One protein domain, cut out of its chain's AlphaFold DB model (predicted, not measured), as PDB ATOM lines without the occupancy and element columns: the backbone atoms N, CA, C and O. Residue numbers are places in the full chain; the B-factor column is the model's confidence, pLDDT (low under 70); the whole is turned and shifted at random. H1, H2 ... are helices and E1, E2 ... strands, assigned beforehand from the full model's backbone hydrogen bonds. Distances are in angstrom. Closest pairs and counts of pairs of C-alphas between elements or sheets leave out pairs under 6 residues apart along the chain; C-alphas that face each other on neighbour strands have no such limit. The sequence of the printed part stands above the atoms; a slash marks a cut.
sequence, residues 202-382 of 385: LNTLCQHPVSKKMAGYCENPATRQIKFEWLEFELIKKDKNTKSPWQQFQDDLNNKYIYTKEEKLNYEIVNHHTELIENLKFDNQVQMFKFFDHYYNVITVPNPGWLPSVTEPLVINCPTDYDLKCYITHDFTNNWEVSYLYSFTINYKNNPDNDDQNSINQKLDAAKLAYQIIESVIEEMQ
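What this domain is: This is residues 202 to 382 of the 385 residues of an uncharacterized protein of Snodgrassella alvi (UniProt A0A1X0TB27). A twisted sheet of seven strands curls round the long helix H4, with the shorter helix H3 packed on its other face. The small helices H1 and H2 lie at the end of the body near E1 and H4, and residues 261 to 271 stick out as a free loop. The printed part has 181 residues with four named helices and seven named strands, in the order H1 H2 E1 H3 E2 E3 E4 E5 E6 E7 H4. The sheet runs E1 E7 E6 E5 E4 E3 E2, antiparallel throughout, and the class is mixed, helices and strands. The whole is compact, with a radius of gyration of the C-alphas of 18.2 A and spans of 61 by 45 by 33 A.

Where its parts are: The sheet holds E1, residues 226 to 237, 30.4 A long; E7, 336 to 346, 31.3 A; E6, 325 to 332, 21.9 A; E5, 314 to 319; E4, 296 to 301; E3, 287 to 292; and E2, 275 to 281. E1 bends by 77 degrees at residue 229. H4, residues 357 to 381, is 36.3 A long and ends with C-alpha 381 at (-5.377, -26.842, 22.336). H3 is residues 245 to 255, 15.2 A. H2 is residues 212 to 218, and H1 is residues 202 to 205, beginning with C-alpha 202 at (-21.362, -33.187, 27.285).

How they stand to each other: E2 to E7 form a meander, each strand the antiparallel neighbour of the one before. E1 and E7 stand at 169 degrees, with N 232 and O 341 2.8 A apart, within hydrogen-bond range. So are N 328 and O 340 of E6 and E7, at 2.9 A, and N 299 and O 316 of the hairpin E4 and E5, at 2.8 A. With H4 on one face of the sheet and H3 on the other there are three layers, helices on both faces. The closest C-alphas of H4 and E7 are Tyr 342 and Ala 370, 6.9 A; those of H3 and E5 are Trp 246 and Val 315, 6.0 A. H2 is not on the sheet but touches residues 372 to 376 of H4, closest at C-alphas 214 and 373, 5.8 A, at a steep tilt of 46 degrees, opposite ways. H1 only grazes the sheet with residues 202 to 203, and is near H2. In H2, H3 and H4 every O i to N i+4 pair is within hydrogen-bond range; H1 is too short for one.

The domain as a whole: The C-alphas of Glu 219 and Asn 266 are the two farthest apart, 61.8 A. The printed part has no cut. The links H3 to E2 and E4 to E5 are long. The mean pLDDT of the printed part is 76.9; residues under 70 include 256 to 274 and 346 to 354.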
ATOM      1  N   LEU A 202     -21.182 -32.316  28.444       68.31
ATOM      2  CA  LEU A 202     -21.362 -33.187  27.285       68.31
ATOM      3  C   LEU A 202     -22.761 -33.150  26.651       68.31
ATOM      4  O   LEU A 202     -22.880 -33.507  25.476       68.31
ATOM      5  N   ASN A 203     -23.803 -32.690  27.356       65.56
ATOM      6  CA  ASN A 203     -25.125 -32.512  26.742       65.56
ATOM      7  C   ASN A 203     -25.107 -31.349  25.743       65.56
ATOM      8  O   ASN A 203     -25.657 -31.456  24.645       65.56
ATOM      9  N   THR A 204     -24.427 -30.264  26.106       64.19
ATOM     10  CA  THR A 204     -24.299 -29.063  25.273       64.19
ATOM     11  C   THR A 204     -23.162 -29.216  24.259       64.19
ATOM     12  O   THR A 204     -23.263 -28.780  23.114       64.19
ATOM     13  N   LEU A 205     -22.104 -29.936  24.632       62.94
ATOM     14  CA  LEU A 205     -20.924 -30.159  23.802       62.94
ATOM     15  C   LEU A 205     -21.185 -31.047  22.582       62.94
ATOM     16  O   LEU A 205     -20.584 -30.810  21.539       62.94
ATOM     17  N   CYS A 206     -22.109 -32.016  22.635       70.25
ATOM     18  CA  CYS A 206     -22.451 -32.791  21.435       70.25
ATOM     19  C   CYS A 206     -23.130 -31.972  20.323       70.25
ATOM     20  O   CYS A 206     -23.255 -32.471  19.207       70.25
ATOM     21  N   GLN A 207     -23.526 -30.722  20.587       69.75
ATOM     22  CA  GLN A 207     -23.955 -29.791  19.539       69.75
ATOM     23  C   GLN A 207     -22.756 -29.238  18.750       69.75
ATOM     24  O   GLN A 207     -22.869 -28.979  17.551       69.75
ATOM     25  N   HIS A 208     -21.600 -29.094  19.405       71.88
ATOM     26  CA  HIS A 208     -20.379 -28.511  18.852       71.88
ATOM     27  C   HIS A 208     -19.134 -29.262  19.358       71.88
ATOM     28  O   HIS A 208     -18.390 -28.729  20.185       71.88
ATOM     29  N   PRO A 209     -18.892 -30.503  18.892       71.88
ATOM     30  CA  PRO A 209     -17.746 -31.274  19.342       71.88
ATOM     31  C   PRO A 209     -16.433 -30.590  18.964       71.88
ATOM     32  O   PRO A 209     -16.236 -30.174  17.824       71.88
ATOM     33  N   VAL A 210     -15.532 -30.479  19.940       73.94
ATOM     34  CA  VAL A 210     -14.267 -29.740  19.800       73.94
ATOM     35  C   VAL A 210     -13.094 -30.619  19.383       73.94
ATOM     36  O   VAL A 210     -12.085 -30.080  18.945       73.94
ATOM     37  N   SER A 211     -13.229 -31.943  19.499       74.44
ATOM     38  CA  SER A 211     -12.206 -32.919  19.118       74.44
ATOM     39  C   SER A 211     -12.816 -34.130  18.415       74.44
ATOM     40  O   SER A 211     -14.008 -34.418  18.561       74.44
ATOM     41  N   LYS A 212     -11.997 -34.890  17.679       78.38
ATOM     42  CA  LYS A 212     -12.450 -36.110  16.983       78.38
ATOM     43  C   LYS A 212     -12.959 -37.193  17.934       78.38
ATOM     44  O   LYS A 212     -14.001 -37.782  17.663       78.38
ATOM     45  N   LYS A 213     -12.256 -37.460  19.045       80.00
ATOM     46  CA  LYS A 213     -12.696 -38.475  20.026       80.00
ATOM     47  C   LYS A 213     -14.024 -38.079  20.659       80.00
ATOM     48  O   LYS A 213     -14.891 -38.917  20.885       80.00
ATOM     49  N   MET A 214     -14.199 -36.786  20.884       77.75
ATOM     50  CA  MET A 214     -15.424 -36.250  21.435       77.75
ATOM     51  C   MET A 214     -16.581 -36.279  20.421       77.75
ATOM     52  O   MET A 214     -17.693 -36.649  20.784       77.75
ATOM     53  N   ALA A 215     -16.320 -35.979  19.143       80.12
ATOM     54  CA  ALA A 215     -17.283 -36.178  18.061       80.12
ATOM     55  C   ALA A 215     -17.710 -37.651  17.955       80.12
ATOM     56  O   ALA A 215     -18.905 -37.928  17.925       80.12
ATOM     57  N   GLY A 216     -16.757 -38.588  18.017       80.81
ATOM     58  CA  GLY A 216     -17.028 -40.030  18.006       80.81
ATOM     59  C   GLY A 216     -17.847 -40.500  19.211       80.81
ATOM     60  O   GLY A 216     -18.802 -41.255  19.050       80.81
ATOM     61  N   TYR A 217     -17.563 -39.987  20.415       80.56
ATOM     62  CA  TYR A 217     -18.454 -40.174  21.566       80.56
ATOM     63  C   TYR A 217     -19.861 -39.630  21.262       80.56
ATOM     64  O   TYR A 217     -20.860 -40.241  21.637       80.56
ATOM     65  N   CYS A 218     -19.960 -38.515  20.533       79.38
ATOM     66  CA  CYS A 218     -21.222 -37.853  20.245       79.38
ATOM     67  C   CYS A 218     -22.118 -38.535  19.185       79.38
ATOM     68  O   CYS A 218     -23.337 -38.364  19.250       79.38
ATOM     69  N   GLU A 219     -21.567 -39.349  18.281       78.31
ATOM     70  CA  GLU A 219     -22.241 -39.863  17.071       78.31
ATOM     71  C   GLU A 219     -23.477 -40.759  17.306       78.31
ATOM     72  O   GLU A 219     -24.322 -40.852  16.416       78.31
ATOM     73  N   ASN A 220     -23.672 -41.365  18.489       66.75
ATOM     74  CA  ASN A 220     -24.925 -42.079  18.789       66.75
ATOM     75  C   ASN A 220     -25.335 -42.028  20.275       66.75
ATOM     76  O   ASN A 220     -24.968 -42.917  21.041       66.75
ATOM     77  N   PRO A 221     -26.127 -41.023  20.701       64.38
ATOM     78  CA  PRO A 221     -26.581 -40.879  22.088       64.38
ATOM     79  C   PRO A 221     -27.458 -42.036  22.589       64.38
ATOM     80  O   PRO A 221     -27.429 -42.349  23.776       64.38
ATOM     81  N   ALA A 222     -28.236 -42.668  21.704       58.22
ATOM     82  CA  ALA A 222     -29.231 -43.677  22.074       58.22
ATOM     83  C   ALA A 222     -28.612 -45.032  22.454       58.22
ATOM     84  O   ALA A 222     -29.247 -45.822  23.148       58.22
ATOM     85  N   THR A 223     -27.376 -45.296  22.022       56.25
ATOM     86  CA  THR A 223     -26.658 -46.550  22.291       56.25
ATOM     87  C   THR A 223     -25.474 -46.377  23.243       56.25
ATOM     88  O   THR A 223     -24.710 -47.324  23.426       56.25
ATOM     89  N   ARG A 224     -25.278 -45.192  23.847       69.06
ATOM     90  CA  ARG A 224     -24.185 -44.990  24.812       69.06
ATOM     91  C   ARG A 224     -24.466 -45.767  26.091       69.06
ATOM     92  O   ARG A 224     -25.486 -45.554  26.740       69.06
ATOM     93  N   GLN A 225     -23.531 -46.639  26.457       73.12
ATOM     94  CA  GLN A 225     -23.569 -47.350  27.736       73.12
ATOM     95  C   GLN A 225     -23.206 -46.426  28.907       73.12
ATOM     96  O   GLN A 225     -23.825 -46.525  29.961       73.12
ATOM     97  N   ILE A 226     -22.260 -45.505  28.692       78.44
ATOM     98  CA  ILE A 226     -21.816 -44.503  29.667       78.44
ATOM     99  C   ILE A 226     -22.216 -43.125  29.148       78.44
ATOM    100  O   ILE A 226     -21.802 -42.719  28.057       78.44
ATOM    101  N   LYS A 227     -23.019 -42.405  29.929       79.31
ATOM    102  CA  LYS A 227     -23.400 -41.024  29.651       79.31
ATOM    103  C   LYS A 227     -22.855 -40.137  30.756       79.31
ATOM    104  O   LYS A 227     -23.355 -40.197  31.872       79.31
ATOM    105  N   PHE A 228     -21.876 -39.290  30.459       80.06
ATOM    106  CA  PHE A 228     -21.463 -38.300  31.451       80.06
ATOM    107  C   PHE A 228     -22.525 -37.213  31.619       80.06
ATOM    108  O   PHE A 228     -23.031 -36.669  30.634       80.06
ATOM    109  N   GLU A 229     -22.834 -36.900  32.870       77.12
ATOM    110  CA  GLU A 229     -23.627 -35.736  33.261       77.12
ATOM    111  C   GLU A 229     -22.750 -34.489  33.363       77.12
ATOM    112  O   GLU A 229     -23.165 -33.401  32.976       77.12
ATOM    113  N   TRP A 230     -21.521 -34.673  33.844       77.00
ATOM    114  CA  TRP A 230     -20.542 -33.617  34.049       77.00
ATOM    115  C   TRP A 230     -19.135 -34.182  33.881       77.00
ATOM    116  O   TRP A 230     -18.849 -35.275  34.371       77.00
ATOM    117  N   LEU A 231     -18.254 -33.444  33.214       86.06
ATOM    118  CA  LEU A 231     -16.835 -33.765  33.118       86.06
ATOM    119  C   LEU A 231     -16.050 -32.470  33.293       86.06
ATOM    120  O   LEU A 231     -16.168 -31.566  32.484       86.06
ATOM    121  N   GLU A 232     -15.249 -32.366  34.338       89.06
ATOM    122  CA  GLU A 232     -14.416 -31.202  34.620       89.06
ATOM    123  C   GLU A 232     -12.969 -31.643  34.728       89.06
ATOM    124  O   GLU A 232     -12.693 -32.687  35.314       89.06
ATOM    125  N   PHE A 233     -12.047 -30.855  34.185       91.19
ATOM    126  CA  PHE A 233     -10.625 -31.103  34.368       91.19
ATOM    127  C   PHE A 233      -9.842 -29.822  34.618       91.19
ATOM    128  O   PHE A 233     -10.236 -28.732  34.206       91.19
ATOM    129  N   GLU A 234      -8.707 -29.961  35.280       91.75
ATOM    130  CA  GLU A 234      -7.745 -28.900  35.525       91.75
ATOM    131  C   GLU A 234      -6.328 -29.397  35.245       91.75
ATOM    132  O   GLU A 234      -6.031 -30.589  35.347       91.75
ATOM    133  N   LEU A 235      -5.466 -28.462  34.856       91.44
ATOM    134  CA  LEU A 235      -4.037 -28.684  34.673       91.44
ATOM    135  C   LEU A 235      -3.309 -27.892  35.746       91.44
ATOM    136  O   LEU A 235      -3.485 -26.674  35.832       91.44
ATOM    137  N   ILE A 236      -2.487 -28.572  36.539       89.56
ATOM    138  CA  ILE A 236      -1.752 -27.963  37.647       89.56
ATOM    139  C   ILE A 236      -0.279 -28.333  37.532       89.56
ATOM    140  O   ILE A 236       0.076 -29.477  37.252       89.56
ATOM    141  N   LYS A 237       0.601 -27.356  37.731       88.62
ATOM    142  CA  LYS A 237       2.034 -27.597  37.833       88.62
ATOM    143  C   LYS A 237       2.357 -28.168  39.212       88.62
ATOM    144  O   LYS A 237       2.022 -27.565  40.227       88.62
ATOM    145  N   LYS A 238       3.036 -29.313  39.251       84.94
ATOM    146  CA  LYS A 238       3.425 -29.974  40.498       84.94
ATOM    147  C   LYS A 238       4.560 -29.210  41.170       84.94
ATOM    148  O   LYS A 238       5.591 -28.925  40.549       84.94
ATOM    149  N   ASP A 239       4.409 -28.961  42.466       80.19
ATOM    150  CA  ASP A 239       5.530 -28.557  43.301       80.19
ATOM    151  C   ASP A 239       6.446 -29.754  43.566       80.19
ATOM    152  O   ASP A 239       6.008 -30.900  43.679       80.19
ATOM    153  N   LYS A 240       7.747 -29.490  43.727       72.44
ATOM    154  CA  LYS A 240       8.762 -30.536  43.968       72.44
ATOM    155  C   LYS A 240       8.496 -31.392  45.212       72.44
ATOM    156  O   LYS A 240       9.060 -32.474  45.322       72.44
ATOM    157  N   ASN A 241       7.682 -30.895  46.142       76.94
ATOM    158  CA  ASN A 241       7.386 -31.546  47.417       76.94
ATOM    159  C   ASN A 241       5.984 -32.177  47.459       76.94
ATOM    160  O   ASN A 241       5.600 -32.712  48.500       76.94
ATOM    161  N   THR A 242       5.206 -32.097  46.376       78.81
ATOM    162  CA  THR A 242       3.855 -32.662  46.335       78.81
ATOM    163  C   THR A 242       3.943 -34.178  46.215       78.81
ATOM    164  O   THR A 242       4.505 -34.705  45.252       78.81
ATOM    165  N   LYS A 243       3.392 -34.885  47.208       82.44
ATOM    166  CA  LYS A 243       3.253 -36.346  47.175       82.44
ATOM    167  C   LYS A 243       2.322 -36.742  46.034       82.44
ATOM    168  O   LYS A 243       1.379 -36.019  45.726       82.44
ATOM    169  N   SER A 244       2.570 -37.892  45.417       84.81
ATOM    170  CA  SER A 244       1.626 -38.424  44.436       84.81
ATOM    171  C   SER A 244       0.298 -38.814  45.107       84.81
ATOM    172  O   SER A 244       0.284 -39.098  46.310       84.81
ATOM    173  N   PRO A 245      -0.809 -38.907  44.349       86.62
ATOM    174  CA  PRO A 245      -2.084 -39.389  44.882       86.62
ATOM    175  C   PRO A 245      -1.969 -40.763  45.554       86.62
ATOM    176  O   PRO A 245      -2.599 -41.009  46.580       86.62
ATOM    177  N   TRP A 246      -1.123 -41.646  45.013       89.50
ATOM    178  CA  TRP A 246      -0.853 -42.957  45.597       89.50
ATOM    179  C   TRP A 246      -0.103 -42.866  46.925       89.50
ATOM    180  O   TRP A 246      -0.541 -43.457  47.908       89.50
ATOM    181  N   GLN A 247       0.992 -42.106  46.983       88.81
ATOM    182  CA  GLN A 247       1.761 -41.917  48.216       88.81
ATOM    183  C   GLN A 247       0.914 -41.260  49.304       88.81
ATOM    184  O   GLN A 247       0.937 -41.690  50.453       88.81
ATOM    185  N   GLN A 248       0.124 -40.251  48.932       87.94
ATOM    186  CA  GLN A 248      -0.803 -39.597  49.843       87.94
ATOM    187  C   GLN A 248      -1.847 -40.582  50.375       87.94
ATOM    188  O   GLN A 248      -2.064 -40.640  51.582       87.94
ATOM    189  N   PHE A 249      -2.434 -41.407  49.503       88.50
ATOM    190  CA  PHE A 249      -3.373 -42.442  49.924       88.50
ATOM    191  C   PHE A 249      -2.725 -43.483  50.846       88.50
ATOM    192  O   PHE A 249      -3.326 -43.858  51.848       88.50
ATOM    193  N   GLN A 250      -1.501 -43.936  50.556       89.12
ATOM    194  CA  GLN A 250      -0.779 -44.866  51.428       89.12
ATOM    195  C   GLN A 250      -0.486 -44.258  52.802       89.12
ATOM    196  O   GLN A 250      -0.648 -44.932  53.818       89.12
ATOM    197  N   ASP A 251      -0.071 -42.994  52.848       86.19
ATOM    198  CA  ASP A 251       0.178 -42.287  54.102       86.19
ATOM    199  C   ASP A 251      -1.105 -42.098  54.912       86.19
ATOM    200  O   ASP A 251      -1.090 -42.311  56.125       86.19
ATOM    201  N   ASP A 252      -2.214 -41.744  54.257       83.31
ATOM    202  CA  ASP A 252      -3.520 -41.628  54.902       83.31
ATOM    203  C   ASP A 252      -4.007 -42.998  55.399       83.31
ATOM    204  O   ASP A 252      -4.460 -43.123  56.537       83.31
ATOM    205  N   LEU A 253      -3.832 -44.058  54.606       82.50
ATOM    206  CA  LEU A 253      -4.152 -45.420  55.021       82.50
ATOM    207  C   LEU A 253      -3.344 -45.834  56.252       82.50
ATOM    208  O   LEU A 253      -3.921 -46.385  57.178       82.50
ATOM    209  N   ASN A 254      -2.046 -45.529  56.302       79.88
ATOM    210  CA  ASN A 254      -1.168 -45.945  57.396       79.88
ATOM    211  C   ASN A 254      -1.312 -45.102  58.674       79.88
ATOM    212  O   ASN A 254      -1.116 -45.629  59.766       79.88
ATOM    213  N   ASN A 255      -1.617 -43.806  58.550       71.50
ATOM    214  CA  ASN A 255      -1.526 -42.858  59.669       71.50
ATOM    215  C   ASN A 255      -2.863 -42.221  60.070       71.50
ATOM    216  O   ASN A 255      -2.978 -41.709  61.179       71.50
ATOM    217  N   LYS A 256      -3.854 -42.193  59.171       69.75
ATOM    218  CA  LYS A 256      -5.115 -41.458  59.361       69.75
ATOM    219  C   LYS A 256      -6.319 -42.387  59.470       69.75
ATOM    220  O   LYS A 256      -7.180 -42.148  60.307       69.75
ATOM    221  N   TYR A 257      -6.364 -43.443  58.658       66.50
ATOM    222  CA  TYR A 257      -7.489 -44.384  58.597       66.50
ATOM    223  C   TYR A 257      -7.316 -45.628  59.488       66.50
ATOM    224  O   TYR A 257      -8.250 -46.419  59.616       66.50
ATOM    225  N   ILE A 258      -6.150 -45.782  60.134       56.06
ATOM    226  CA  ILE A 258      -5.868 -46.780  61.179       56.06
ATOM    227  C   ILE A 258      -5.853 -46.062  62.536       56.06
ATOM    228  O   ILE A 258      -4.804 -45.825  63.124       56.06
ATOM    229  N   TYR A 259      -7.022 -45.690  63.052       48.91
ATOM    230  CA  TYR A 259      -7.167 -45.343  64.468       48.91
ATOM    231  C   TYR A 259      -8.129 -46.317  65.136       48.91
ATOM    232  O   TYR A 259      -9.266 -45.983  65.438       48.91
ATOM    233  N   THR A 260      -7.641 -47.522  65.430       43.19
ATOM    234  CA  THR A 260      -8.253 -48.400  66.434       43.19
ATOM    235  C   THR A 260      -7.189 -49.221  67.167       43.19
ATOM    236  O   THR A 260      -6.856 -50.335  66.770       43.19
ATOM    237  N   LYS A 261      -6.678 -48.674  68.284       40.12
ATOM    238  CA  LYS A 261      -6.652 -49.308  69.626       40.12
ATOM    239  C   LYS A 261      -5.707 -48.562  70.582       40.12
ATOM    240  O   LYS A 261      -4.511 -48.514  70.351       40.12
ATOM    241  N   GLU A 262      -6.274 -48.101  71.700       40.72
ATOM    242  CA  GLU A 262      -5.587 -47.708  72.948       40.72
ATOM    243  C   GLU A 262      -4.990 -46.295  73.083       40.72
ATOM    244  O   GLU A 262      -3.864 -46.164  73.536       40.72
ATOM    245  N   GLU A 263      -5.775 -45.224  72.924       39.75
ATOM    246  CA  GLU A 263      -5.577 -44.061  73.811       39.75
ATOM    247  C   GLU A 263      -6.903 -43.594  74.417       39.75
ATOM    248  O   GLU A 263      -7.922 -43.412  73.755       39.75
ATOM    249  N   LYS A 264      -6.887 -43.529  75.749       37.91
ATOM    250  CA  LYS A 264      -8.019 -43.253  76.628       37.91
ATOM    251  C   LYS A 264      -8.518 -41.820  76.465       37.91
ATOM    252  O   LYS A 264      -7.726 -40.890  76.371       37.91
ATOM    253  N   LEU A 265      -9.842 -41.703  76.594       47.47
ATOM    254  CA  LEU A 265     -10.614 -40.500  76.892       47.47
ATOM    255  C   LEU A 265      -9.804 -39.408  77.603       47.47
ATOM    256  O   LEU A 265      -9.432 -39.574  78.766       47.47
ATOM    257  N   ASN A 266      -9.691 -38.251  76.958       37.72
ATOM    258  CA  ASN A 266     -10.118 -37.007  77.582       37.72
ATOM    259  C   ASN A 266     -10.268 -35.893  76.540       37.72
ATOM    260  O   ASN A 266      -9.352 -35.617  75.775       37.72
ATOM    261  N   TYR A 267     -11.415 -35.224  76.637       35.16
ATOM    262  CA  TYR A 267     -11.861 -34.021  75.941       35.16
ATOM    263  C   TYR A 267     -12.576 -34.171  74.597       35.16
ATOM    264  O   TYR A 267     -12.125 -34.801  73.648       35.16
ATOM    265  N   GLU A 268     -13.740 -33.521  74.592       40.69
ATOM    266  CA  GLU A 268     -14.613 -33.183  73.480       40.69
ATOM    267  C   GLU A 268     -13.814 -32.711  72.263       40.69
ATOM    268  O   GLU A 268     -13.424 -31.551  72.159       40.69
ATOM    269  N   ILE A 269     -13.618 -33.607  71.306       39.81
ATOM    270  CA  ILE A 269     -13.408 -33.230  69.918       39.81
ATOM    271  C   ILE A 269     -14.336 -34.132  69.117       39.81
ATOM    272  O   ILE A 269     -14.139 -35.344  69.058       39.81
ATOM    273  N   VAL A 270     -15.379 -33.549  68.527       37.16
ATOM    274  CA  VAL A 270     -16.152 -34.199  67.464       37.16
ATOM    275  C   VAL A 270     -15.232 -34.253  66.242       37.16
ATOM    276  O   VAL A 270     -15.306 -33.416  65.350       37.16
ATOM    277  N   ASN A 271     -14.277 -35.179  66.261       41.12
ATOM    278  CA  ASN A 271     -13.478 -35.528  65.100       41.12
ATOM    279  C   ASN A 271     -14.255 -36.613  64.365       41.12
ATOM    280  O   ASN A 271     -14.421 -37.707  64.901       41.12
ATOM    281  N   HIS A 272     -14.740 -36.304  63.162       48.69
ATOM    282  CA  HIS A 272     -15.240 -37.300  62.215       48.69
ATOM    283  C   HIS A 272     -14.183 -38.402  62.067       48.69
ATOM    284  O   HIS A 272     -13.119 -38.186  61.482       48.69
ATOM    285  N   HIS A 273     -14.418 -39.548  62.705       57.38
ATOM    286  CA  HIS A 273     -13.510 -40.684  62.657       57.38
ATOM    287  C   HIS A 273     -13.707 -41.381  61.320       57.38
ATOM    288  O   HIS A 273     -14.698 -42.074  61.118       57.38
ATOM    289  N   THR A 274     -12.747 -41.195  60.413       64.44
ATOM    290  CA  THR A 274     -12.682 -41.990  59.194       64.44
ATOM    291  C   THR A 274     -11.901 -43.277  59.446       64.44
ATOM    292  O   THR A 274     -10.698 -43.220  59.685       64.44
ATOM    293  N   GLU A 275     -12.564 -44.429  59.361       72.50
ATOM    294  CA  GLU A 275     -11.957 -45.754  59.580       72.50
ATOM    295  C   GLU A 275     -12.149 -46.652  58.354       72.50
ATOM    296  O   GLU A 275     -13.210 -46.626  57.735       72.50
ATOM    297  N   LEU A 276     -11.149 -47.462  57.990       80.19
ATOM    298  CA  LEU A 276     -11.308 -48.470  56.935       80.19
ATOM    299  C   LEU A 276     -12.289 -49.568  57.386       80.19
ATOM    300  O   LEU A 276     -11.980 -50.347  58.282       80.19
ATOM    301  N   ILE A 277     -13.442 -49.670  56.723       81.69
ATOM    302  CA  ILE A 277     -14.452 -50.706  56.991       81.69
ATOM    303  C   ILE A 277     -14.131 -51.982  56.218       81.69
ATOM    304  O   ILE A 277     -14.206 -53.086  56.754       81.69
ATOM    305  N   GLU A 278     -13.830 -51.840  54.927       85.25
ATOM    306  CA  GLU A 278     -13.777 -52.969  54.004       85.25
ATOM    307  C   GLU A 278     -12.727 -52.735  52.916       85.25
ATOM    308  O   GLU A 278     -12.588 -51.628  52.397       85.25
ATOM    309  N   ASN A 279     -12.005 -53.794  52.550       89.06
ATOM    310  CA  ASN A 279     -11.145 -53.827  51.370       89.06
ATOM    311  C   ASN A 279     -11.613 -54.965  50.456       89.06
ATOM    312  O   ASN A 279     -11.372 -56.143  50.738       89.06
ATOM    313  N   LEU A 280     -12.288 -54.597  49.370       90.62
ATOM    314  CA  LEU A 280     -12.776 -55.513  48.348       90.62
ATOM    315  C   LEU A 280     -11.734 -55.679  47.245       90.62
ATOM    316  O   LEU A 280     -11.176 -54.702  46.746       90.62
ATOM    317  N   LYS A 281     -11.493 -56.928  46.844       93.81
ATOM    318  CA  LYS A 281     -10.539 -57.281  45.788       93.81
ATOM    319  C   LYS A 281     -11.279 -57.744  44.545       93.81
ATOM    320  O   LYS A 281     -12.192 -58.559  44.636       93.81
ATOM    321  N   PHE A 282     -10.812 -57.262  43.407       92.44
ATOM    322  CA  PHE A 282     -11.380 -57.493  42.089       92.44
ATOM    323  C   PHE A 282     -10.307 -58.035  41.139       92.44
ATOM    324  O   PHE A 282      -9.118 -58.126  41.480       92.44
ATOM    325  N   ASP A 283     -10.729 -58.397  39.931       90.12
ATOM    326  CA  ASP A 283      -9.836 -58.835  38.863       90.12
ATOM    327  C   ASP A 283      -8.746 -57.788  38.566       90.12
ATOM    328  O   ASP A 283      -8.875 -56.598  38.862       90.12
ATOM    329  N   ASN A 284      -7.634 -58.240  37.975       87.56
ATOM    330  CA  ASN A 284      -6.472 -57.402  37.646       87.56
ATOM    331  C   ASN A 284      -5.865 -56.659  38.849       87.56
ATOM    332  O   ASN A 284      -5.251 -55.607  38.685       87.56
ATOM    333  N   GLN A 285      -6.012 -57.227  40.053       89.88
ATOM    334  CA  GLN A 285      -5.501 -56.669  41.311       89.88
ATOM    335  C   GLN A 285      -6.115 -55.311  41.684       89.88
ATOM    336  O   GLN A 285      -5.560 -54.604  42.526       89.88
ATOM    337  N   VAL A 286      -7.258 -54.955  41.092       93.62
ATOM    338  CA  VAL A 286      -8.012 -53.764  41.482       93.62
ATOM    339  C   VAL A 286      -8.542 -53.957  42.902       93.62
ATOM    340  O   VAL A 286      -9.030 -55.034  43.256       93.62
ATOM    341  N   GLN A 287      -8.429 -52.923  43.732       93.94
ATOM    342  CA  GLN A 287      -8.936 -52.945  45.107       93.94
ATOM    343  C   GLN A 287      -9.819 -51.737  45.364       93.94
ATOM    344  O   GLN A 287      -9.491 -50.641  44.912       93.94
ATOM    345  N   MET A 288     -10.903 -51.927  46.111       91.38
ATOM    346  CA  MET A 288     -11.743 -50.843  46.602       91.38
ATOM    347  C   MET A 288     -11.731 -50.819  48.126       91.38
ATOM    348  O   MET A 288     -12.087 -51.798  48.778       91.38
ATOM    349  N   PHE A 289     -11.359 -49.671  48.671       89.31
ATOM    350  CA  PHE A 289     -11.322 -49.382  50.093       89.31
ATOM    351  C   PHE A 289     -12.555 -48.560  50.457       89.31
ATOM    352  O   PHE A 289     -12.770 -47.475  49.907       89.31
ATOM    353  N   LYS A 290     -13.363 -49.088  51.375       86.12
ATOM    354  CA  LYS A 290     -14.529 -48.403  51.931       86.12
ATOM    355  C   LYS A 290     -14.218 -47.891  53.316       86.12
ATOM    356  O   LYS A 290     -13.661 -48.625  54.133       86.12
ATOM    357  N   PHE A 291     -14.654 -46.675  53.598       80.94
ATOM    358  CA  PHE A 291     -14.363 -46.006  54.853       80.94
ATOM    359  C   PHE A 291     -15.649 -45.572  55.568       80.94
ATOM    360  O   PHE A 291     -16.624 -45.183  54.929       80.94
ATOM    361  N   PHE A 292     -15.654 -45.651  56.897       72.00
ATOM    362  CA  PHE A 292     -16.722 -45.150  57.759       72.00
ATOM    363  C   PHE A 292     -16.653 -43.634  57.826       72.00
ATOM    364  O   PHE A 292     -15.555 -43.096  57.935       72.00
ATOM    365  N   ASP A 293     -17.802 -42.955  57.760       67.56
ATOM    366  CA  ASP A 293     -17.898 -41.489  57.861       67.56
ATOM    367  C   ASP A 293     -16.923 -40.752  56.910       67.56
ATOM    368  O   ASP A 293     -16.438 -39.653  57.193       67.56
ATOM    369  N   HIS A 294     -16.590 -41.384  55.775       65.12
ATOM    370  CA  HIS A 294     -15.830 -40.771  54.696       65.12
ATOM    371  C   HIS A 294     -16.727 -40.534  53.504       65.12
ATOM    372  O   HIS A 294     -17.479 -41.411  53.092       65.12
ATOM    373  N   TYR A 295     -16.560 -39.369  52.893       70.94
ATOM    374  CA  TYR A 295     -17.328 -38.985  51.720       70.94
ATOM    375  C   TYR A 295     -17.001 -39.820  50.478       70.94
ATOM    376  O   TYR A 295     -17.735 -39.695  49.509       70.94
ATOM    377  N   TYR A 296     -15.929 -40.631  50.477       76.38
ATOM    378  CA  TYR A 296     -15.429 -41.338  49.294       76.38
ATOM    379  C   TYR A 296     -14.999 -42.781  49.583       76.38
ATOM    380  O   TYR A 296     -14.309 -43.061  50.563       76.38
ATOM    381  N   ASN A 297     -15.323 -43.673  48.648       86.19
ATOM    382  CA  ASN A 297     -14.625 -44.933  48.434       86.19
ATOM    383  C   ASN A 297     -13.385 -44.684  47.569       86.19
ATOM    384  O   ASN A 297     -13.428 -43.902  46.614       86.19
ATOM    385  N   VAL A 298     -12.296 -45.389  47.867       89.56
ATOM    386  CA  VAL A 298     -11.047 -45.277  47.109       89.56
ATOM    387  C   VAL A 298     -10.821 -46.550  46.310       89.56
ATOM    388  O   VAL A 298     -10.697 -47.631  46.879       89.56
ATOM    389  N   ILE A 299     -10.756 -46.435  44.987       91.50
ATOM    390  CA  ILE A 299     -10.418 -47.533  44.081       91.50
ATOM    391  C   ILE A 299      -8.962 -47.368  43.657       91.50
ATOM    392  O   ILE A 299      -8.545 -46.297  43.221       91.50
ATOM    393  N   THR A 300      -8.193 -48.443  43.761       93.56
ATOM    394  CA  THR A 300      -6.786 -48.482  43.363       93.56
ATOM    395  C   THR A 300      -6.621 -49.424  42.182       93.56
ATOM    396  O   THR A 300      -7.117 -50.554  42.197       93.56
ATOM    397  N   VAL A 301      -5.948 -48.948  41.136       93.75
ATOM    398  CA  VAL A 301      -5.750 -49.680  39.880       93.75
ATOM    399  C   VAL A 301      -4.249 -49.776  39.620       93.75
ATOM    400  O   VAL A 301      -3.647 -48.789  39.196       93.75
ATOM    401  N   PRO A 302      -3.616 -50.939  39.866       90.06
ATOM    402  CA  PRO A 302      -2.158 -51.066  39.782       90.06
ATOM    403  C   PRO A 302      -1.587 -50.756  38.400       90.06
ATOM    404  O   PRO A 302      -0.537 -50.132  38.291       90.06
ATOM    405  N   ASN A 303      -2.280 -51.181  37.343       87.19
ATOM    406  CA  ASN A 303      -1.894 -50.878  35.974       87.19
ATOM    407  C   ASN A 303      -3.146 -50.683  35.106       87.19
ATOM    408  O   ASN A 303      -3.704 -51.668  34.617       87.19
ATOM    409  N   PRO A 304      -3.612 -49.436  34.913       85.56
ATOM    410  CA  PRO A 304      -4.785 -49.172  34.087       85.56
ATOM    411  C   PRO A 304      -4.526 -49.468  32.600       85.56
ATOM    412  O   PRO A 304      -5.452 -49.751  31.854       85.56
ATOM    413  N   GLY A 305      -3.281 -49.411  32.119       84.69
ATOM    414  CA  GLY A 305      -2.938 -49.696  30.718       84.69
ATOM    415  C   GLY A 305      -3.431 -48.672  29.679       84.69
ATOM    416  O   GLY A 305      -2.994 -48.731  28.534       84.69
ATOM    417  N   TRP A 306      -4.309 -47.729  30.045       86.44
ATOM    418  CA  TRP A 306      -4.756 -46.624  29.179       86.44
ATOM    419  C   TRP A 306      -4.149 -45.260  29.523       86.44
ATOM    420  O   TRP A 306      -4.337 -44.325  28.750       86.44
ATOM    421  N   LEU A 307      -3.447 -45.133  30.654       85.06
ATOM    422  CA  LEU A 307      -2.685 -43.931  30.999       85.06
ATOM    423  C   LEU A 307      -1.225 -44.090  30.540       85.06
ATOM    424  O   LEU A 307      -0.638 -45.154  30.768       85.06
ATOM    425  N   PRO A 308      -0.622 -43.071  29.908       71.25
ATOM    426  CA  PRO A 308       0.782 -43.107  29.526       71.25
ATOM    427  C   PRO A 308       1.666 -43.051  30.780       71.25
ATOM    428  O   PRO A 308       1.508 -42.170  31.616       71.25
ATOM    429  N   SER A 309       2.614 -43.987  30.890       64.56
ATOM    430  CA  SER A 309       3.664 -44.018  31.925       64.56
ATOM    431  C   SER A 309       3.160 -44.009  33.376       64.56
ATOM    432  O   SER A 309       3.334 -43.042  34.110       64.56
ATOM    433  N   VAL A 310       2.593 -45.133  33.818       70.12
ATOM    434  CA  VAL A 310       2.157 -45.332  35.208       70.12
ATOM    435  C   VAL A 310       3.276 -46.000  36.014       70.12
ATOM    436  O   VAL A 310       3.578 -47.172  35.796       70.12
ATOM    437  N   THR A 311       3.911 -45.262  36.929       76.94
ATOM    438  CA  THR A 311       4.927 -45.806  37.858       76.94
ATOM    439  C   THR A 311       4.346 -46.238  39.202       76.94
ATOM    440  O   THR A 311       4.978 -47.004  39.925       76.94
ATOM    441  N   GLU A 312       3.149 -45.763  39.538       86.69
ATOM    442  CA  GLU A 312       2.446 -46.035  40.792       86.69
ATOM    443  C   GLU A 312       0.969 -46.344  40.509       86.69
ATOM    444  O   GLU A 312       0.440 -45.852  39.514       86.69
ATOM    445  N   PRO A 313       0.277 -47.125  41.359       89.94
ATOM    446  CA  PRO A 313      -1.145 -47.400  41.179       89.94
ATOM    447  C   PRO A 313      -1.986 -46.128  41.023       89.94
ATOM    448  O   PRO A 313      -1.828 -45.161  41.768       89.94
ATOM    449  N   LEU A 314      -2.934 -46.150  40.087       92.00
ATOM    450  CA  LEU A 314      -3.907 -45.074  39.932       92.00
ATOM    451  C   LEU A 314      -4.885 -45.094  41.109       92.00
ATOM    452  O   LEU A 314      -5.433 -46.146  41.436       92.00
ATOM    453  N   VAL A 315      -5.136 -43.925  41.693       90.94
ATOM    454  CA  VAL A 315      -6.124 -43.724  42.756       90.94
ATOM    455  C   VAL A 315      -7.345 -43.018  42.174       90.94
ATOM    456  O   VAL A 315      -7.223 -41.957  41.564       90.94
ATOM    457  N   ILE A 316      -8.520 -43.614  42.362       91.19
ATOM    458  CA  ILE A 316      -9.812 -43.076  41.934       91.19
ATOM    459  C   ILE A 316     -10.677 -42.901  43.181       91.19
ATOM    460  O   ILE A 316     -11.017 -43.877  43.848       91.19
ATOM    461  N   ASN A 317     -11.050 -41.661  43.485       88.75
ATOM    462  CA  ASN A 317     -11.892 -41.333  44.633       88.75
ATOM    463  C   ASN A 317     -13.336 -41.154  44.159       88.75
ATOM    464  O   ASN A 317     -13.627 -40.197  43.445       88.75
ATOM    465  N   CYS A 318     -14.245 -42.045  44.542       85.56
ATOM    466  CA  CYS A 318     -15.656 -41.978  44.153       85.56
ATOM    467  C   CYS A 318     -16.520 -41.768  45.400       85.56
ATOM    468  O   CYS A 318     -16.359 -42.551  46.337       85.56
ATOM    469  N   PRO A 319     -17.410 -40.757  45.466       75.88
ATOM    470  CA  PRO A 319     -18.255 -40.555  46.620       75.88
ATOM    471  C   PRO A 319     -19.086 -41.778  46.987       75.88
ATOM    472  O   PRO A 319     -19.408 -42.608  46.138       75.88
ATOM    473  N   THR A 320     -19.433 -41.870  48.266       66.31
ATOM    474  CA  THR A 320     -20.337 -42.903  48.790       66.31
ATOM    475  C   THR A 320     -21.812 -42.625  48.479       66.31
ATOM    476  O   THR A 320     -22.638 -43.515  48.658       66.31
ATOM    477  N   ASP A 321     -22.145 -41.406  48.042       60.75
ATOM    478  CA  ASP A 321     -23.506 -40.994  47.682       60.75
ATOM    479  C   ASP A 321     -23.927 -41.501  46.289       60.75
ATOM    480  O   ASP A 321     -23.094 -41.820  45.445       60.75
ATOM    481  N   TYR A 322     -25.243 -41.513  46.033       51.53
ATOM    482  CA  TYR A 322     -25.907 -42.010  44.811       51.53
ATOM    483  C   TYR A 322     -25.417 -41.407  43.483       51.53
ATOM    484  O   TYR A 322     -25.744 -41.916  42.408       51.53
ATOM    485  N   ASP A 323     -24.647 -40.323  43.535       54.31
ATOM    486  CA  ASP A 323     -24.044 -39.741  42.352       54.31
ATOM    487  C   ASP A 323     -22.748 -40.496  42.041       54.31
ATOM    488  O   ASP A 323     -21.775 -40.406  42.789       54.31
ATOM    489  N   LEU A 324     -22.705 -41.175  40.890       66.25
ATOM    490  CA  LEU A 324     -21.515 -41.788  40.277       66.25
ATOM    491  C   LEU A 324     -20.496 -40.719  39.836       66.25
ATOM    492  O   LEU A 324     -20.132 -40.604  38.664       66.25
ATOM    493  N   LYS A 325     -20.092 -39.870  40.774       77.44
ATOM    494  CA  LYS A 325     -19.024 -38.893  40.656       77.44
ATOM    495  C   LYS A 325     -17.723 -39.611  40.987       77.44
ATOM    496  O   LYS A 325     -17.683 -40.436  41.883       77.44
ATOM    497  N   CYS A 326     -16.648 -39.341  40.277       85.06
ATOM    498  CA  CYS A 326     -15.340 -39.863  40.639       85.06
ATOM    499  C   CYS A 326     -14.285 -38.835  40.261       85.06
ATOM    500  O   CYS A 326     -14.416 -38.123  39.264       85.06
ATOM    501  N   TYR A 327     -13.249 -38.763  41.082       86.31
ATOM    502  CA  TYR A 327     -12.129 -37.860  40.932       86.31
ATOM    503  C   TYR A 327     -10.843 -38.652  40.723       86.31
ATOM    504  O   TYR A 327     -10.582 -39.626  41.436       86.31
ATOM    505  N   ILE A 328     -10.047 -38.219  39.750       89.19
ATOM    506  CA  ILE A 328      -8.768 -38.826  39.389       89.19
ATOM    507  C   ILE A 328      -7.739 -37.719  39.202       89.19
ATOM    508  O   ILE A 328      -8.003 -36.747  38.501       89.19
ATOM    509  N   THR A 329      -6.552 -37.915  39.766       87.94
ATOM    510  CA  THR A 329      -5.361 -37.118  39.459       87.94
ATOM    511  C   THR A 329      -4.286 -38.051  38.935       87.94
ATOM    512  O   THR A 329      -4.040 -39.108  39.519       87.94
ATOM    513  N   HIS A 330      -3.636 -37.670  37.842       86.38
ATOM    514  CA  HIS A 330      -2.468 -38.383  37.342       86.38
ATOM    515  C   HIS A 330      -1.425 -37.422  36.783       86.38
ATOM    516  O   HIS A 330      -1.722 -36.283  36.413       86.38
ATOM    517  N   ASP A 331      -0.204 -37.930  36.654       85.12
ATOM    518  CA  ASP A 331       0.893 -37.189  36.052       85.12
ATOM    519  C   ASP A 331       0.627 -36.885  34.578       85.12
ATOM    520  O   ASP A 331       0.028 -37.658  33.831       85.12
ATOM    521  N   PHE A 332       1.094 -35.716  34.178       82.75
ATOM    522  CA  PHE A 332       1.112 -35.202  32.826       82.75
ATOM    523  C   PHE A 332       2.526 -34.683  32.526       82.75
ATOM    524  O   PHE A 332       3.392 -34.573  33.397       82.75
ATOM    525  N   THR A 333       2.806 -34.405  31.260       80.88
ATOM    526  CA  THR A 333       4.146 -34.044  30.774       80.88
ATOM    527  C   THR A 333       4.804 -32.901  31.567       80.88
ATOM    528  O   THR A 333       4.136 -31.930  31.910       80.88
ATOM    529  N   ASN A 334       6.128 -32.956  31.765       75.75
ATOM    530  CA  ASN A 334       6.952 -31.864  32.317       75.75
ATOM    531  C   ASN A 334       6.533 -31.351  33.713       75.75
ATOM    532  O   ASN A 334       6.486 -30.142  33.942       75.75
ATOM    533  N   ASN A 335       6.292 -32.264  34.663       83.00
ATOM    534  CA  ASN A 335       5.865 -31.968  36.043       83.00
ATOM    535  C   ASN A 335       4.493 -31.286  36.131       83.00
ATOM    536  O   ASN A 335       4.259 -30.480  37.028       83.00
ATOM    537  N   TRP A 336       3.599 -31.588  35.199       87.44
ATOM    538  CA  TRP A 336       2.196 -31.216  35.309       87.44
ATOM    539  C   TRP A 336       1.390 -32.406  35.799       87.44
ATOM    540  O   TRP A 336       1.814 -33.550  35.673       87.44
ATOM    541  N   GLU A 337       0.219 -32.143  36.342       89.19
ATOM    542  CA  GLU A 337      -0.795 -33.148  36.607       89.19
ATOM    543  C   GLU A 337      -2.111 -32.724  35.967       89.19
ATOM    544  O   GLU A 337      -2.398 -31.531  35.812       89.19
ATOM    545  N   VAL A 338      -2.887 -33.724  35.561       90.12
ATOM    546  CA  VAL A 338      -4.273 -33.542  35.144       90.12
ATOM    547  C   VAL A 338      -5.132 -34.115  36.254       90.12
ATOM    548  O   VAL A 338      -5.038 -35.302  36.578       90.12
ATOM    549  N   SER A 339      -5.988 -33.266  36.804       89.69
ATOM    550  CA  SER A 339      -7.025 -33.667  37.743       89.69
ATOM    551  C   SER A 339      -8.368 -33.557  37.052       89.69
ATOM    552  O   SER A 339      -8.647 -32.548  36.407       89.69
ATOM    553  N   TYR A 340      -9.202 -34.584  37.154       90.06
ATOM    554  CA  TYR A 340     -10.531 -34.556  36.570       90.06
ATOM    555  C   TYR A 340     -11.590 -35.196  37.448       90.06
ATOM    556  O   TYR A 340     -11.382 -36.220  38.096       90.06
ATOM    557  N   LEU A 341     -12.751 -34.556  37.426       87.56
ATOM    558  CA  LEU A 341     -13.981 -34.974  38.064       87.56
ATOM    559  C   LEU A 341     -14.965 -35.364  36.968       87.56
ATOM    560  O   LEU A 341     -15.279 -34.558  36.094       87.56
ATOM    561  N   TYR A 342     -15.495 -36.576  37.031       85.94
ATOM    562  CA  TYR A 342     -16.521 -37.030  36.102       85.94
ATOM    563  C   TYR A 342     -17.723 -37.565  36.858       85.94
ATOM    564  O   TYR A 342     -17.574 -38.235  37.872       85.94
ATOM    565  N   SER A 343     -18.915 -37.264  36.359       81.81
ATOM    566  CA  SER A 343     -20.183 -37.829  36.807       81.81
ATOM    567  C   SER A 343     -20.838 -38.526  35.633       81.81
ATOM    568  O   SER A 343     -20.854 -37.966  34.535       81.81
ATOM    569  N   PHE A 344     -21.361 -39.733  35.831       76.44
ATOM    570  CA  PHE A 344     -21.959 -40.496  34.743       76.44
ATOM    571  C   PHE A 344     -23.203 -41.271  35.162       76.44
ATOM    572  O   PHE A 344     -23.364 -41.667  36.304       76.44
ATOM    573  N   THR A 345     -24.073 -41.528  34.196       73.75
ATOM    574  CA  THR A 345     -25.183 -42.467  34.310       73.75
ATOM    575  C   THR A 345     -24.935 -43.655  33.398       73.75
ATOM    576  O   THR A 345     -24.396 -43.523  32.293       73.75
ATOM    577  N   ILE A 346     -25.334 -44.831  33.873       67.12
ATOM    578  CA  ILE A 346     -25.311 -46.067  33.099       67.12
ATOM    579  C   ILE A 346     -26.744 -46.374  32.697       67.12
ATOM    580  O   ILE A 346     -27.654 -46.396  33.526       67.12
ATOM    581  N   ASN A 347     -26.964 -46.600  31.409       59.84
ATOM    582  CA  ASN A 347     -28.303 -46.755  30.864       59.84
ATOM    583  C   ASN A 347     -28.839 -48.187  31.075       59.84
ATOM    584  O   ASN A 347     -29.026 -48.893  30.095       59.84
ATOM    585  N   TYR A 348     -29.058 -48.649  32.317       49.78
ATOM    586  CA  TYR A 348     -29.771 -49.909  32.603       49.78
ATOM    587  C   TYR A 348     -30.446 -49.930  33.985       49.78
ATOM    588  O   TYR A 348     -29.959 -49.365  34.951       49.78
ATOM    589  N   LYS A 349     -31.563 -50.669  34.058       43.62
ATOM    590  CA  LYS A 349     -32.458 -50.955  35.204       43.62
ATOM    591  C   LYS A 349     -31.806 -51.552  36.473       43.62
ATOM    592  O   LYS A 349     -32.538 -51.984  37.359       43.62
ATOM    593  N   ASN A 350     -30.481 -51.621  36.558       45.94
ATOM    594  CA  ASN A 350     -29.776 -52.194  37.698       45.94
ATOM    595  C   ASN A 350     -29.140 -51.073  38.503       45.94
ATOM    596  O   ASN A 350     -28.402 -50.252  37.968       45.94
ATOM    597  N   ASN A 351     -29.463 -51.061  39.789       45.53
ATOM    598  CA  ASN A 351     -28.909 -50.130  40.749       45.53
ATOM    599  C   ASN A 351     -27.369 -50.282  40.759       45.53
ATOM    600  O   ASN A 351     -26.900 -51.410  40.933       45.53
ATOM    601  N   PRO A 352     -26.579 -49.213  40.552       52.09
ATOM    602  CA  PRO A 352     -25.113 -49.273  40.589       52.09
ATOM    603  C   PRO A 352     -24.542 -49.566  41.992       52.09
ATOM    604  O   PRO A 352     -23.333 -49.742  42.130       52.09
ATOM    605  N   ASP A 353     -25.408 -49.672  43.004       54.88
ATOM    606  CA  ASP A 353     -25.081 -49.893  44.420       54.88
ATOM    607  C   ASP A 353     -24.518 -51.290  44.749       54.88
ATOM    608  O   ASP A 353     -24.244 -51.586  45.911       54.88
ATOM    609  N   ASN A 354     -24.336 -52.170  43.759       65.69
ATOM    610  CA  ASN A 354     -23.616 -53.421  43.979       65.69
ATOM    611  C   ASN A 354     -22.121 -53.208  43.737       65.69
ATOM    612  O   ASN A 354     -21.699 -52.948  42.613       65.69
ATOM    613  N   ASP A 355     -21.310 -53.397  44.777       78.56
ATOM    614  CA  ASP A 355     -19.845 -53.399  44.692       78.56
ATOM    615  C   ASP A 355     -19.307 -54.719  44.113       78.56
ATOM    616  O   ASP A 355     -18.501 -55.420  44.726       78.56
ATOM    617  N   ASP A 356     -19.804 -55.087  42.933       84.50
ATOM    618  CA  ASP A 356     -19.389 -56.269  42.185       84.50
ATOM    619  C   ASP A 356     -18.388 -55.928  41.064       84.50
ATOM    620  O   ASP A 356     -18.110 -54.767  40.751       84.50
ATOM    621  N   GLN A 357     -17.826 -56.969  40.441       87.56
ATOM    622  CA  GLN A 357     -16.847 -56.821  39.360       87.56
ATOM    623  C   GLN A 357     -17.388 -55.998  38.183       87.56
ATOM    624  O   GLN A 357     -16.635 -55.270  37.540       87.56
ATOM    625  N   ASN A 358     -18.685 -56.106  37.886       84.69
ATOM    626  CA  ASN A 358     -19.292 -55.399  36.769       84.69
ATOM    627  C   ASN A 358     -19.398 -53.893  37.060       84.69
ATOM    628  O   ASN A 358     -19.045 -53.088  36.201       84.69
ATOM    629  N   SER A 359     -19.800 -53.511  38.274       81.38
ATOM    630  CA  SER A 359     -19.831 -52.112  38.723       81.38
ATOM    631  C   SER A 359     -18.439 -51.474  38.706       81.38
ATOM    632  O   SER A 359     -18.258 -50.374  38.176       81.38
ATOM    633  N   ILE A 360     -17.417 -52.190  39.190       86.56
ATOM    634  CA  ILE A 360     -16.026 -51.724  39.114       86.56
ATOM    635  C   ILE A 360     -15.579 -51.547  37.662       86.56
ATOM    636  O   ILE A 360     -15.063 -50.485  37.320       86.56
ATOM    637  N   ASN A 361     -15.827 -52.526  36.787       87.25
ATOM    638  CA  ASN A 361     -15.473 -52.415  35.370       87.25
ATOM    639  C   ASN A 361     -16.124 -51.185  34.716       87.25
ATOM    640  O   ASN A 361     -15.455 -50.460  33.989       87.25
ATOM    641  N   GLN A 362     -17.384 -50.881  35.039       83.62
ATOM    642  CA  GLN A 362     -18.071 -49.694  34.521       83.62
ATOM    643  C   GLN A 362     -17.449 -48.381  35.020       83.62
ATOM    644  O   GLN A 362     -17.281 -47.450  34.229       83.62
ATOM    645  N   LYS A 363     -17.067 -48.298  36.304       85.38
ATOM    646  CA  LYS A 363     -16.348 -47.132  36.854       85.38
ATOM    647  C   LYS A 363     -15.001 -46.926  36.152       85.38
ATOM    648  O   LYS A 363     -14.636 -45.784  35.866       85.38
ATOM    649  N   LEU A 364     -14.294 -48.014  35.839       88.56
ATOM    650  CA  LEU A 364     -13.017 -47.993  35.118       88.56
ATOM    651  C   LEU A 364     -13.174 -47.623  33.637       88.56
ATOM    652  O   LEU A 364     -12.405 -46.807  33.129       88.56
ATOM    653  N   ASP A 365     -14.188 -48.153  32.953       88.06
ATOM    654  CA  ASP A 365     -14.500 -47.787  31.569       88.06
ATOM    655  C   ASP A 365     -14.884 -46.304  31.460       88.06
ATOM    656  O   ASP A 365     -14.453 -45.614  30.531       88.06
ATOM    657  N   ALA A 366     -15.627 -45.779  32.443       86.94
ATOM    658  CA  ALA A 366     -15.943 -44.356  32.534       86.94
ATOM    659  C   ALA A 366     -14.684 -43.507  32.770       86.94
ATOM    660  O   ALA A 366     -14.486 -42.519  32.063       86.94
ATOM    661  N   ALA A 367     -13.794 -43.916  33.680       89.69
ATOM    662  CA  ALA A 367     -12.507 -43.249  33.897       89.69
ATOM    663  C   ALA A 367     -11.668 -43.185  32.611       89.69
ATOM    664  O   ALA A 367     -11.163 -42.128  32.231       89.69
ATOM    665  N   LYS A 368     -11.557 -44.313  31.901       90.31
ATOM    666  CA  LYS A 368     -10.829 -44.412  30.632       90.31
ATOM    667  C   LYS A 368     -11.410 -43.488  29.567       90.31
ATOM    668  O   LYS A 368     -10.661 -42.802  28.873       90.31
ATOM    669  N   LEU A 369     -12.733 -43.468  29.419       88.38
ATOM    670  CA  LEU A 369     -13.398 -42.617  28.437       88.38
ATOM    671  C   LEU A 369     -13.239 -41.126  28.779       88.38
ATOM    672  O   LEU A 369     -12.977 -40.327  27.880       88.38
ATOM    673  N   ALA A 370     -13.338 -40.760  30.062       89.25
ATOM    674  CA  ALA A 370     -13.093 -39.400  30.542       89.25
ATOM    675  C   ALA A 370     -11.671 -38.943  30.195       89.25
ATOM    676  O   ALA A 370     -11.503 -37.900  29.560       89.25
ATOM    677  N   TYR A 371     -10.669 -39.771  30.511       90.00
ATOM    678  CA  TYR A 371      -9.276 -39.535  30.134       90.00
ATOM    679  C   TYR A 371      -9.124 -39.302  28.626       90.00
ATOM    680  O   TYR A 371      -8.558 -38.297  28.212       90.00
ATOM    681  N   GLN A 372      -9.677 -40.188  27.793       88.25
ATOM    682  CA  GLN A 372      -9.556 -40.082  26.336       88.25
ATOM    683  C   GLN A 372     -10.161 -38.785  25.783       88.25
ATOM    684  O   GLN A 372      -9.612 -38.208  24.843       88.25
ATOM    685  N   ILE A 373     -11.291 -38.335  26.336       87.38
ATOM    686  CA  ILE A 373     -11.914 -37.063  25.954       87.38
ATOM    687  C   ILE A 373     -11.019 -35.893  26.376       87.38
ATOM    688  O   ILE A 373     -10.744 -35.030  25.544       87.38
ATOM    689  N   ILE A 374     -10.543 -35.874  27.626       88.88
ATOM    690  CA  ILE A 374      -9.703 -34.795  28.168       88.88
ATOM    691  C   ILE A 374      -8.377 -34.692  27.416       88.88
ATOM    692  O   ILE A 374      -8.012 -33.608  26.976       88.88
ATOM    693  N   GLU A 375      -7.690 -35.814  27.209       88.62
ATOM    694  CA  GLU A 375      -6.451 -35.892  26.432       88.62
ATOM    695  C   GLU A 375      -6.655 -35.280  25.044       88.62
ATOM    696  O   GLU A 375      -5.929 -34.376  24.645       88.62
ATOM    697  N   SER A 376      -7.719 -35.687  24.349       87.31
ATOM    698  CA  SER A 376      -8.029 -35.164  23.019       87.31
ATOM    699  C   SER A 376      -8.389 -33.676  23.027       87.31
ATOM    700  O   SER A 376      -8.121 -32.977  22.056       87.31
ATOM    701  N   VAL A 377      -8.996 -33.172  24.101       86.56
ATOM    702  CA  VAL A 377      -9.261 -31.740  24.277       86.56
ATOM    703  C   VAL A 377      -7.958 -30.964  24.480       86.56
ATOM    704  O   VAL A 377      -7.798 -29.905  23.880       86.56
ATOM    705  N   ILE A 378      -7.025 -31.484  25.282       88.38
ATOM    706  CA  ILE A 378      -5.708 -30.869  25.493       88.38
ATOM    707  C   ILE A 378      -4.909 -30.868  24.183       88.38
ATOM    708  O   ILE A 378      -4.352 -29.832  23.826       88.38
ATOM    709  N   GLU A 379      -4.907 -31.973  23.434       88.19
ATOM    710  CA  GLU A 379      -4.270 -32.087  22.111       88.19
ATOM    711  C   GLU A 379      -4.798 -31.043  21.114       88.19
ATOM    712  O   GLU A 379      -4.016 -30.414  20.410       88.19
ATOM    713  N   GLU A 380      -6.111 -30.795  21.076       86.56
ATOM    714  CA  GLU A 380      -6.699 -29.762  20.205       86.56
ATOM    715  C   GLU A 380      -6.306 -28.333  20.619       86.56
ATOM    716  O   GLU A 380      -6.349 -27.412  19.798       86.56
ATOM    717  N   MET A 381      -5.931 -28.121  21.885       88.50
ATOM    718  CA  MET A 381      -5.377 -26.842  22.336       88.50
ATOM    719  C   MET A 381      -3.885 -26.718  22.032       88.50
ATOM    720  O   MET A 381      -3.392 -25.592  21.964       88.50
ATOM    721  N   GLN A 382      -3.156 -27.823  21.871       89.12
ATOM    722  CA  GLN A 382      -1.718 -27.789  21.626       89.12
ATOM    723  C   GLN A 382      -1.396 -27.147  20.277       89.12
ATOM    724  O   GLN A 382      -2.004 -27.420  19.244       89.12
TER     725      GLN A 382